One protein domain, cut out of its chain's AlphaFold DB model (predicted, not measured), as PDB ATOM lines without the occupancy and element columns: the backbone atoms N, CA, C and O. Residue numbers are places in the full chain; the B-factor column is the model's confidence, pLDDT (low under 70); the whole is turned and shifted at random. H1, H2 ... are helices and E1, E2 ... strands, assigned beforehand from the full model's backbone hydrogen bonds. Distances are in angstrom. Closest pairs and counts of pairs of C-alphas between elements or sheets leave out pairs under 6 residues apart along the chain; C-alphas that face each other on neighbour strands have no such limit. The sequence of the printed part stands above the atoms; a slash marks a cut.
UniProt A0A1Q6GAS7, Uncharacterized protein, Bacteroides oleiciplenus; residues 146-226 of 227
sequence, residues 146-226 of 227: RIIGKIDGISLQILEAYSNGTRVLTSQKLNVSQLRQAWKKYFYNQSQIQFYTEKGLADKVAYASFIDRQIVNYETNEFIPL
ATOM      1  N   ARG A 146      16.525 -19.658 -46.445       76.31
ATOM      2  CA  ARG A 146      16.658 -21.102 -46.257       76.31
ATOM      3  C   ARG A 146      17.938 -21.405 -45.515       76.31
ATOM      4  O   ARG A 146      19.025 -21.069 -45.980       76.31
ATOM      5  N   ILE A 147      17.814 -22.108 -44.395       82.06
ATOM      6  CA  ILE A 147      18.968 -22.711 -43.732       82.06
ATOM      7  C   ILE A 147      19.511 -23.810 -44.653       82.06
ATOM      8  O   ILE A 147      18.800 -24.751 -45.001       82.06
ATOM      9  N   ILE A 148      20.766 -23.672 -45.069       84.12
ATOM     10  CA  ILE A 148      21.445 -24.625 -45.963       84.12
ATOM     11  C   ILE A 148      22.300 -25.634 -45.202       84.12
ATOM     12  O   ILE A 148      22.656 -26.677 -45.742       84.12
ATOM     13  N   GLY A 149      22.594 -25.353 -43.934       86.94
ATOM     14  CA  GLY A 149      23.282 -26.282 -43.056       86.94
ATOM     15  C   GLY A 149      24.073 -25.577 -41.969       86.94
ATOM     16  O   GLY A 149      23.784 -24.440 -41.589       86.94
ATOM     17  N   LYS A 150      25.073 -26.294 -41.462       93.12
ATOM     18  CA  LYS A 150      26.015 -25.806 -40.456       93.12
ATOM     19  C   LYS A 150      27.456 -26.111 -40.865       93.12
ATOM     20  O   LYS A 150      27.691 -27.088 -41.588       93.12
ATOM     21  N   ILE A 151      28.383 -25.289 -40.385       93.94
ATOM     22  CA  ILE A 151      29.832 -25.528 -40.353       93.94
ATOM     23  C   ILE A 151      30.259 -25.343 -38.899       93.94
ATOM     24  O   ILE A 151      30.005 -24.287 -38.332       93.94
ATOM     25  N   ASP A 152      30.815 -26.384 -38.276       93.06
ATOM     26  CA  ASP A 152      31.264 -26.370 -36.874       93.06
ATOM     27  C   ASP A 152      30.243 -25.763 -35.888       93.06
ATOM     28  O   ASP A 152      30.578 -25.001 -34.986       93.06
ATOM     29  N   GLY A 153      28.956 -26.066 -36.087       89.94
ATOM     30  CA  GLY A 153      27.858 -25.563 -35.252       89.94
ATOM     31  C   GLY A 153      27.315 -24.176 -35.628       89.94
ATOM     32  O   GLY A 153      26.194 -23.858 -35.224       89.94
ATOM     33  N   ILE A 154      28.016 -23.398 -36.457       94.56
ATOM     34  CA  ILE A 154      27.558 -22.102 -36.982       94.56
ATOM     35  C   ILE A 154      26.539 -22.357 -38.096       94.56
ATOM     36  O   ILE A 154      26.822 -23.115 -39.026       94.56
ATOM     37  N   SER A 155      25.343 -21.772 -38.003       92.69
ATOM     38  CA  SER A 155      24.305 -21.932 -39.028       92.69
ATOM     39  C   SER A 155      24.565 -21.034 -40.228       92.69
ATOM     40  O   SER A 155      25.043 -19.914 -40.076       92.69
ATOM     41  N   LEU A 156      24.238 -21.538 -41.420       93.19
ATOM     42  CA  LEU A 156      24.276 -20.794 -42.675       93.19
ATOM     43  C   LEU A 156      22.864 -20.743 -43.261       93.19
ATOM     44  O   LEU A 156      22.224 -21.783 -43.446       93.19
ATOM     45  N   GLN A 157      22.399 -19.543 -43.583       90.06
ATOM     46  CA  GLN A 157      21.100 -19.284 -44.188       90.06
ATOM     47  C   GLN A 157      21.283 -18.447 -45.451       90.06
ATOM     48  O   GLN A 157      21.831 -17.353 -45.395       90.06
ATOM     49  N   ILE A 158      20.812 -18.936 -46.596       87.94
ATOM     50  CA  ILE A 158      20.743 -18.110 -47.804       87.94
ATOM     51  C   ILE A 158      19.657 -17.067 -47.574       87.94
ATOM     52  O   ILE A 158      18.520 -17.417 -47.268       87.94
ATOM     53  N   LEU A 159      20.023 -15.795 -47.687       82.56
ATOM     54  CA  LEU A 159      19.091 -14.677 -47.657       82.56
ATOM     55  C   LEU A 159      18.502 -14.466 -49.043       82.56
ATOM     56  O   LEU A 159      17.287 -14.416 -49.183       82.56
ATOM     57  N   GLU A 160      19.377 -14.368 -50.045       79.06
ATOM     58  CA  GLU A 160      19.050 -14.078 -51.439       79.06
ATOM     59  C   GLU A 160      20.089 -14.747 -52.343       79.06
ATOM     60  O   GLU A 160      21.279 -14.686 -52.046       79.06
ATOM     61  N   ALA A 161      19.671 -15.378 -53.437       74.50
ATOM     62  CA  ALA A 161      20.577 -15.905 -54.457       74.50
ATOM     63  C   ALA A 161      20.224 -15.287 -55.812       74.50
ATOM     64  O   ALA A 161      19.112 -15.467 -56.301       74.50
ATOM     65  N   TYR A 162      21.165 -14.553 -56.393       68.06
ATOM     66  CA  TYR A 162      21.104 -13.955 -57.722       68.06
ATOM     67  C   TYR A 162      22.007 -14.746 -58.678       68.06
ATOM     68  O   TYR A 162      22.914 -15.456 -58.244       68.06
ATOM     69  N   SER A 163      21.823 -14.590 -59.988       61.12
ATOM     70  CA  SER A 163      22.727 -15.173 -60.996       61.12
ATOM     71  C   SER A 163      24.176 -14.695 -60.876       61.12
ATOM     72  O   SER A 163      25.095 -15.423 -61.243       61.12
ATOM     73  N   ASN A 164      24.377 -13.479 -60.369       66.06
ATOM     74  CA  ASN A 164      25.685 -12.862 -60.191       66.06
ATOM     75  C   ASN A 164      26.217 -12.960 -58.756       66.06
ATOM     76  O   ASN A 164      27.400 -12.687 -58.557       66.06
ATOM     77  N   GLY A 165      25.413 -13.399 -57.781       78.25
ATOM     78  CA  GLY A 165      25.923 -13.699 -56.449       78.25
ATOM     79  C   GLY A 165      24.883 -14.032 -55.382       78.25
ATOM     80  O   GLY A 165      23.689 -13.809 -55.550       78.25
ATOM     81  N   THR A 166      25.342 -14.555 -54.251       86.44
ATOM     82  CA  THR A 166      24.499 -15.045 -53.151       86.44
ATOM     83  C   THR A 166      24.789 -14.289 -51.859       86.44
ATOM     84  O   THR A 166      25.940 -14.088 -51.486       86.44
ATOM     85  N   ARG A 167      23.751 -13.907 -51.117       91.00
ATOM     86  CA  ARG A 167      23.856 -13.354 -49.762       91.00
ATOM     87  C   ARG A 167      23.543 -14.427 -48.735       91.00
ATOM     88  O   ARG A 167      22.516 -15.101 -48.819       91.00
ATOM     89  N   VAL A 168      24.413 -14.555 -47.744       93.56
ATOM     90  CA  VAL A 168      24.364 -15.600 -46.721       93.56
ATOM     91  C   VAL A 168      24.406 -14.953 -45.344       93.56
ATOM     92  O   VAL A 168      25.309 -14.179 -45.037       93.56
ATOM     93  N   LEU A 169      23.438 -15.289 -44.501       94.50
ATOM     94  CA  LEU A 169      23.433 -14.979 -43.080       94.50
ATOM     95  C   LEU A 169      24.076 -16.130 -42.308       94.50
ATOM     96  O   LEU A 169      23.751 -17.297 -42.539       94.50
ATOM     97  N   THR A 170      24.949 -15.801 -41.365       96.50
ATOM     98  CA  THR A 170      25.537 -16.759 -40.433       96.50
ATOM     99  C   THR A 170      25.246 -16.368 -38.989       96.50
ATOM    100  O   THR A 170      25.220 -15.184 -38.654       96.50
ATOM    101  N   SER A 171      25.028 -17.357 -38.110       93.44
ATOM    102  CA  SER A 171      24.759 -17.079 -36.686       93.44
ATOM    103  C   SER A 171      25.939 -16.412 -35.976       93.44
ATOM    104  O   SER A 171      25.752 -15.674 -35.014       93.44
ATOM    105  N   GLN A 172      27.157 -16.675 -36.450       95.81
ATOM    106  CA  GLN A 172      28.410 -16.074 -36.001       95.81
ATOM    107  C   GLN A 172      29.349 -15.915 -37.200       95.81
ATOM    108  O   GLN A 172      29.111 -16.506 -38.258       95.81
ATOM    109  N   LYS A 173      30.411 -15.117 -37.059       96.50
ATOM    110  CA  LYS A 173      31.426 -14.984 -38.111       96.50
ATOM    111  C   LYS A 173      32.155 -16.309 -38.304       96.50
ATOM    112  O   LYS A 173      32.620 -16.905 -37.334       96.50
ATOM    113  N   LEU A 174      32.280 -16.736 -39.554       95.88
ATOM    114  CA  LEU A 174      33.124 -17.866 -39.921       95.88
ATOM    115  C   LEU A 174      34.587 -17.411 -39.980       95.88
ATOM    116  O   LEU A 174      34.885 -16.346 -40.522       95.88
ATOM    117  N   ASN A 175      35.504 -18.229 -39.471       95.38
ATOM    118  CA  ASN A 175      36.935 -18.038 -39.717       95.38
ATOM    119  C   ASN A 175      37.335 -18.542 -41.120       95.38
ATOM    120  O   ASN A 175      36.552 -19.189 -41.814       95.38
ATOM    121  N   VAL A 176      38.577 -18.287 -41.540       94.50
ATOM    122  CA  VAL A 176      39.079 -18.650 -42.882       94.50
ATOM    123  C   VAL A 176      38.951 -20.151 -43.180       94.50
ATOM    124  O   VAL A 176      38.540 -20.524 -44.278       94.50
ATOM    125  N   SER A 177      39.260 -21.021 -42.214       94.75
ATOM    126  CA  SER A 177      39.129 -22.477 -42.383       94.75
ATOM    127  C   SER A 177      37.669 -22.873 -42.616       94.75
ATOM    128  O   SER A 177      37.348 -23.605 -43.553       94.75
ATOM    129  N   GLN A 178      36.761 -22.314 -41.821       96.31
ATOM    130  CA  GLN A 178      35.325 -22.551 -41.931       96.31
ATOM    131  C   GLN A 178      34.740 -21.997 -43.231       96.31
ATOM    132  O   GLN A 178      33.885 -22.635 -43.842       96.31
ATOM    133  N   LEU A 179      35.229 -20.849 -43.699       95.31
ATOM    134  CA  LEU A 179      34.874 -20.284 -44.999       95.31
ATOM    135  C   LEU A 179      35.317 -21.203 -46.145       95.31
ATOM    136  O   LEU A 179      34.517 -21.482 -47.035       95.31
ATOM    137  N   ARG A 180      36.530 -21.771 -46.101       94.44
ATOM    138  CA  ARG A 180      36.963 -22.779 -47.091       94.44
ATOM    139  C   ARG A 180      36.076 -24.022 -47.064       94.44
ATOM    140  O   ARG A 180      35.703 -24.528 -48.122       94.44
ATOM    141  N   GLN A 181      35.701 -24.503 -45.878       94.19
ATOM    142  CA  GLN A 181      34.765 -25.622 -45.751       94.19
ATOM    143  C   GLN A 181      33.385 -25.282 -46.331       94.19
ATOM    144  O   GLN A 181      32.823 -26.077 -47.084       94.19
ATOM    145  N   ALA A 182      32.851 -24.097 -46.023       92.19
ATOM    146  CA  ALA A 182      31.583 -23.618 -46.559       92.19
ATOM    147  C   ALA A 182      31.626 -23.524 -48.090       92.19
ATOM    148  O   ALA A 182      30.690 -23.974 -48.751       92.19
ATOM    149  N   TRP A 183      32.729 -23.010 -48.648       90.44
ATOM    150  CA  TRP A 183      32.953 -22.949 -50.088       90.44
ATOM    151  C   TRP A 183      32.878 -24.336 -50.731       90.44
ATOM    152  O   TRP A 183      32.040 -24.564 -51.603       90.44
ATOM    153  N   LYS A 184      33.680 -25.291 -50.239       90.19
ATOM    154  CA  LYS A 184      33.731 -26.667 -50.768       90.19
ATOM    155  C   LYS A 184      32.387 -27.390 -50.643       90.19
ATOM    156  O   LYS A 184      32.026 -28.160 -51.527       90.19
ATOM    157  N   LYS A 185      31.646 -27.153 -49.556       87.88
ATOM    158  CA  LYS A 185      30.427 -27.904 -49.233       87.88
ATOM    159  C   LYS A 185      29.154 -27.352 -49.874       87.88
ATOM    160  O   LYS A 185      28.303 -28.142 -50.269       87.88
ATOM    161  N   TYR A 186      28.991 -26.032 -49.938       85.88
ATOM    162  CA  TYR A 186      27.704 -25.413 -50.292       85.88
ATOM    163  C   TYR A 186      27.764 -24.480 -51.502       85.88
ATOM    164  O   TYR A 186      26.726 -24.165 -52.076       85.88
ATOM    165  N   PHE A 187      28.953 -24.022 -51.881       86.00
ATOM    166  CA  PHE A 187      29.111 -22.834 -52.720       86.00
ATOM    167  C   PHE A 187      30.132 -23.014 -53.847       86.00
ATOM    168  O   PHE A 187      30.601 -22.044 -54.447       86.00
ATOM    169  N   TYR A 188      30.491 -24.262 -54.130       78.69
ATOM    170  CA  TYR A 188      31.452 -24.599 -55.164       78.69
ATOM    171  C   TYR A 188      30.989 -24.040 -56.520       78.69
ATOM    172  O   TYR A 188      29.823 -24.186 -56.888       78.69
ATOM    173  N   ASN A 189      31.895 -23.384 -57.250       71.06
ATOM    174  CA  ASN A 189      31.644 -22.728 -58.544       71.06
ATOM    175  C   ASN A 189      30.599 -21.592 -58.563       71.06
ATOM    176  O   ASN A 189      30.158 -21.201 -59.643       71.06
ATOM    177  N   GLN A 190      30.211 -21.023 -57.420       72.31
ATOM    178  CA  GLN A 190      29.415 -19.790 -57.427       72.31
ATOM    179  C   GLN A 190      30.282 -18.555 -57.703       72.31
ATOM    180  O   GLN A 190      31.424 -18.480 -57.248       72.31
ATOM    181  N   SER A 191      29.726 -17.592 -58.446       73.88
ATOM    182  CA  SER A 191      30.442 -16.404 -58.929       73.88
ATOM    183  C   SER A 191      30.851 -15.455 -57.807       73.88
ATOM    184  O   SER A 191      32.009 -15.053 -57.740       73.88
ATOM    185  N   GLN A 192      29.910 -15.088 -56.933       89.19
ATOM    186  CA  GLN A 192      30.151 -14.179 -55.815       89.19
ATOM    187  C   GLN A 192      29.263 -14.533 -54.630       89.19
ATOM    188  O   GLN A 192      28.081 -14.816 -54.809       89.19
ATOM    189  N   ILE A 193      29.793 -14.498 -53.411       92.69
ATOM    190  CA  ILE A 193      29.009 -14.754 -52.194       92.69
ATOM    191  C   ILE A 193      29.363 -13.728 -51.133       92.69
ATOM    192  O   ILE A 193      30.537 -13.471 -50.932       92.69
ATOM    193  N   GLN A 194      28.384 -13.172 -50.427       95.06
ATOM    194  CA  GLN A 194      28.592 -12.232 -49.324       95.06
ATOM    195  C   GLN A 194      28.042 -12.807 -48.022       95.06
ATOM    196  O   GLN A 194      26.902 -13.274 -47.977       95.06
ATOM    197  N   PHE A 195      28.841 -12.741 -46.961       96.25
ATOM    198  CA  PHE A 195      28.508 -13.258 -45.641       96.25
ATOM    199  C   PHE A 195      28.208 -12.126 -44.660       96.25
ATOM    200  O   PHE A 195      28.988 -11.184 -44.507       96.25
ATOM    201  N   TYR A 196      27.091 -12.262 -43.952       96.50
ATOM    202  CA  TYR A 196      26.590 -11.310 -42.966       96.50
ATOM    203  C   TYR A 196      26.344 -12.013 -41.632       96.50
ATOM    204  O   TYR A 196      25.959 -13.179 -41.601       96.50
ATOM    205  N   THR A 197      26.516 -11.291 -40.529       96.12
ATOM    206  CA  THR A 197      25.874 -11.623 -39.244       96.12
ATOM    207  C   THR A 197      24.545 -10.874 -39.144       96.12
ATOM    208  O   THR A 197      24.283  -9.999 -39.966       96.12
ATOM    209  N   GLU A 198      23.703 -11.150 -38.143       92.19
ATOM    210  CA  GLU A 198      22.444 -10.398 -37.971       92.19
ATOM    211  C   GLU A 198      22.685  -8.891 -37.822       92.19
ATOM    212  O   GLU A 198      22.037  -8.089 -38.496       92.19
ATOM    213  N   LYS A 199      23.681  -8.511 -37.009       92.12
ATOM    214  CA  LYS A 199      24.093  -7.111 -36.858       92.12
ATOM    215  C   LYS A 199      24.602  -6.532 -38.180       92.12
ATOM    216  O   LYS A 199      24.137  -5.483 -38.605       92.12
ATOM    217  N   GLY A 200      25.502  -7.246 -38.862       90.88
ATOM    218  CA  GLY A 200      26.030  -6.807 -40.156       90.88
ATOM    219  C   GLY A 200      24.941  -6.666 -41.220       90.88
ATOM    220  O   GLY A 200      24.985  -5.749 -42.029       90.88
ATOM    221  N   LEU A 201      23.916  -7.517 -41.200       90.12
ATOM    222  CA  LEU A 201      22.786  -7.412 -42.116       90.12
ATOM    223  C   LEU A 201      21.959  -6.142 -41.860       90.12
ATOM    224  O   LEU A 201      21.599  -5.463 -42.822       90.12
ATOM    225  N   ALA A 202      21.688  -5.810 -40.593       88.44
ATOM    226  CA  ALA A 202      20.990  -4.578 -40.216       88.44
ATOM    227  C   ALA A 202      21.779  -3.326 -40.636       88.44
ATOM    228  O   ALA A 202      21.210  -2.396 -41.207       88.44
ATOM    229  N   ASP A 203      23.099  -3.362 -40.449       91.62
ATOM    230  CA  ASP A 203      24.015  -2.271 -40.793       91.62
ATOM    231  C   ASP A 203      24.409  -2.264 -42.286       91.62
ATOM    232  O   ASP A 203      25.101  -1.360 -42.749       91.62
ATOM    233  N   LYS A 204      23.958  -3.259 -43.066       90.06
ATOM    234  CA  LYS A 204      24.327  -3.498 -44.477       90.06
ATOM    235  C   LYS A 204      25.834  -3.684 -44.708       90.06
ATOM    236  O   LYS A 204      26.344  -3.387 -45.787       90.06
ATOM    237  N   VAL A 205      26.534  -4.239 -43.724       92.31
ATOM    238  CA  VAL A 205      27.970  -4.534 -43.746       92.31
ATOM    239  C   VAL A 205      28.197  -6.048 -43.768       92.31
ATOM    240  O   VAL A 205      27.873  -6.760 -42.815       92.31
ATOM    241  N   ALA A 206      28.772  -6.547 -44.865       95.38
ATOM    242  CA  ALA A 206      29.271  -7.919 -44.944       95.38
ATOM    243  C   ALA A 206      30.608  -8.028 -44.197       95.38
ATOM    244  O   ALA A 206      31.408  -7.097 -44.234       95.38
ATOM    245  N   TYR A 207      30.878  -9.170 -43.561       96.38
ATOM    246  CA  TYR A 207      32.174  -9.413 -42.907       96.38
ATOM    247  C   TYR A 207      33.157 -10.167 -43.810       96.38
ATOM    248  O   TYR A 207      34.367 -10.029 -43.661       96.38
ATOM    249  N   ALA A 208      32.647 -10.948 -44.765       97.00
ATOM    250  CA  ALA A 208      33.467 -11.654 -45.738       97.00
ATOM    251  C   ALA A 208      32.729 -11.839 -47.067       97.00
ATOM    252  O   ALA A 208      31.497 -11.768 -47.124       97.00
ATOM    253  N   SER A 209      33.470 -12.137 -48.129       96.06
ATOM    254  CA  SER A 209      32.905 -12.585 -49.399       96.06
ATOM    255  C   SER A 209      33.771 -13.625 -50.103       96.06
ATOM    256  O   SER A 209      34.949 -13.779 -49.793       96.06
ATOM    257  N   PHE A 210      33.174 -14.353 -51.046       94.00
ATOM    258  CA  PHE A 210      33.902 -15.083 -52.080       94.00
ATOM    259  C   PHE A 210      33.790 -14.310 -53.385       94.00
ATOM    260  O   PHE A 210      32.674 -14.052 -53.830       94.00
ATOM    261  N   ILE A 211      34.921 -13.940 -53.976       90.12
ATOM    262  CA  ILE A 211      35.014 -13.239 -55.263       90.12
ATOM    263  C   ILE A 211      36.238 -13.800 -55.987       90.12
ATOM    264  O   ILE A 211      37.276 -13.985 -55.361       90.12
ATOM    265  N   ASP A 212      36.110 -14.131 -57.274       85.69
ATOM    266  CA  ASP A 212      37.227 -14.567 -58.131       85.69
ATOM    267  C   ASP A 212      38.109 -15.675 -57.520       85.69
ATOM    268  O   ASP A 212      39.335 -15.653 -57.596       85.69
ATOM    269  N   ARG A 213      37.467 -16.680 -56.903       85.94
ATOM    270  CA  ARG A 213      38.128 -17.799 -56.197       85.94
ATOM    271  C   ARG A 213      39.023 -17.357 -55.029       85.94
ATOM    272  O   ARG A 213      39.973 -18.051 -54.670       85.94
ATOM    273  N   GLN A 214      38.689 -16.246 -54.392       93.06
ATOM    274  CA  GLN A 214      39.336 -15.754 -53.185       93.06
ATOM    275  C   GLN A 214      38.293 -15.459 -52.111       93.06
ATOM    276  O   GLN A 214      37.144 -15.136 -52.402       93.06
ATOM    277  N   ILE A 215      38.708 -15.574 -50.857       95.12
ATOM    278  CA  ILE A 215      38.014 -15.029 -49.701       95.12
ATOM    279  C   ILE A 215      38.480 -13.586 -49.548       95.12
ATOM    280  O   ILE A 215      39.674 -13.348 -49.379       95.12
ATOM    281  N   VAL A 216      37.547 -12.644 -49.557       95.75
ATOM    282  CA  VAL A 216      37.805 -11.264 -49.145       95.75
ATOM    283  C   VAL A 216      37.342 -11.128 -47.702       95.75
ATOM    284  O   VAL A 216      36.160 -11.319 -47.413       95.75
ATOM    285  N   ASN A 217      38.261 -10.833 -46.789       93.25
ATOM    286  CA  ASN A 217      37.933 -10.520 -45.403       93.25
ATOM    287  C   ASN A 217      37.835  -8.999 -45.254       93.25
ATOM    288  O   ASN A 217      38.845  -8.303 -45.322       93.25
ATOM    289  N   TYR A 218      36.625  -8.478 -45.050       92.56
ATOM    290  CA  TYR A 218      36.400  -7.031 -44.996       92.56
ATOM    291  C   TYR A 218      36.892  -6.384 -43.696       92.56
ATOM    292  O   TYR A 218      37.000  -5.164 -43.625       92.56
ATOM    293  N   GLU A 219      37.205  -7.175 -42.670       87.25
ATOM    294  CA  GLU A 219      37.709  -6.655 -41.396       87.25
ATOM    295  C   GLU A 219      39.224  -6.493 -41.409       87.25
ATOM    296  O   GLU A 219      39.745  -5.518 -40.874       87.25
ATOM    297  N   THR A 220      39.928  -7.436 -42.039       90.19
ATOM    298  CA  THR A 220      41.391  -7.394 -42.170       90.19
ATOM    299  C   THR A 220      41.857  -6.790 -43.496       90.19
ATOM    300  O   THR A 220      43.036  -6.482 -43.633       90.19
ATOM    301  N   ASN A 221      40.948  -6.575 -44.456       90.06
ATOM    302  CA  ASN A 221      41.243  -6.205 -45.848       90.06
ATOM    303  C   ASN A 221      42.174  -7.202 -46.562       90.06
ATOM    304  O   ASN A 221      42.922  -6.837 -47.470       90.06
ATOM    305  N   GLU A 222      42.128  -8.471 -46.156       91.94
ATOM    306  CA  GLU A 222      42.939  -9.535 -46.742       91.94
ATOM    307  C   GLU A 222      42.198 -10.261 -47.868       91.94
ATOM    308  O   GLU A 222      40.991 -10.509 -47.797       91.94
ATOM    309  N   PHE A 223      42.972 -10.669 -48.874       94.06
ATOM    310  CA  PHE A 223      42.539 -11.501 -49.990       94.06
ATOM    311  C   PHE A 223      43.227 -12.860 -49.879       94.06
ATOM    312  O   PHE A 223      44.451 -12.958 -49.955       94.06
ATOM    313  N   ILE A 224      42.446 -13.915 -49.660       93.44
ATOM    314  CA  ILE A 224      42.960 -15.247 -49.336       93.44
ATOM    315  C   ILE A 224      42.484 -16.238 -50.406       93.44
ATOM    316  O   ILE A 224      41.278 -16.451 -50.526       93.44
ATOM    317  N   PRO A 225      43.375 -16.903 -51.160       91.94
ATOM    318  CA  PRO A 225      42.978 -17.878 -52.176       91.94
ATOM    319  C   PRO A 225      42.107 -19.023 -51.635       91.94
ATOM    320  O   PRO A 225      42.382 -19.583 -50.568       91.94
ATOM    321  N   LEU A 226      41.068 -19.400 -52.388       81.94
ATOM    322  CA  LEU A 226      40.246 -20.593 -52.150       81.94
ATOM    323  C   LEU A 226      40.940 -21.823 -52.757       81.94
ATOM    324  O   LEU A 226      40.565 -22.308 -53.825       81.94
TER     325      LEU A 226
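Overview. This is residues 146 to 226 of the 227 residues of an uncharacterized protein of Bacteroides oleiciplenus (UniProt A0A1Q6GAS7). A strongly twisted sheet of seven strands curls round one helix, H1, which sits in its hollow, while the short helix H2 lies on the outside of the curl by E3 and E4. The curl stays open, with its edge strands E1 and E7 apart. The printed part has 81 residues with two named helices and seven named strands, in the order E1 E2 E3 H1 E4 H2 E5 E6 E7. The sheet runs E1 E2 E3 E4 E5 E6 E7 and is mixed, E3 and E4 being its parallel pair; the class is mixed, helices and strands. The whole is compact and rounded, with a radius of gyration of the C-alphas of 11.3 A and spans of 27 by 26 by 24 A.

Arrangement. E1, residues 146 to 151, and E2, residues 154 to 162, form a hairpin; N 148 and O 156 are 2.9 A apart, within hydrogen-bond range. E2 bends by 52 degrees at residue 159. E3, residues 166 to 170, forms a hairpin with E2, with N 157 and O 169 at 2.8 A, and completes a meander, each strand the antiparallel neighbour of the one before. H1, residues 176 to 186, is on the sheet, which curls round it; the two make two layers, a helix on one face of a sheet. Its closest C-alphas to E1 are those of Gln 178 and Ile 151, 6.4 A apart. E4, residues 192 to 196, is parallel to E3 at 27 degrees, with N 168 and O 194 at 2.8 A. E3, H1 and E4 are a strand-helix-strand unit, two parallel neighbour strands with a helix between, and its crossover is right-handed. H2, residues 198 to 203, is on the sheet at a height of 9.0 A; the closest C-alphas of H2 and E3 are those of Glu 198 and Leu 169, 6.9 A apart. E5, residues 208 to 211, is antiparallel to E4, with N 195 and O 208 at 2.8 A, and is near H1. E6, residues 214 to 217, and E7, residues 222 to 225, follow E5 in a second meander, with N 209 and O 216 at 2.9 A and N 215 and O 224 at 2.7 A. H1 and H2 are apart, and in both each O i to N i+4 pair is within hydrogen-bond range.

Along the chain. E1 begins at C-alpha 146, (16.658, -21.102, -46.257), and is 15.1 A long. E2 is 23.2 A long, H1 15.2 A and E4 13.6 A. E7 ends at C-alpha 225, (42.978, -17.878, -52.176).

Size, cuts and confidence. The C-alphas farthest apart, of Arg 146 and Asn 221, are 28.7 A apart. The printed part has no cut, and the links between its named elements are tight. Mean pLDDT of the printed part is 89.2; residues 162 to 164 are under 70.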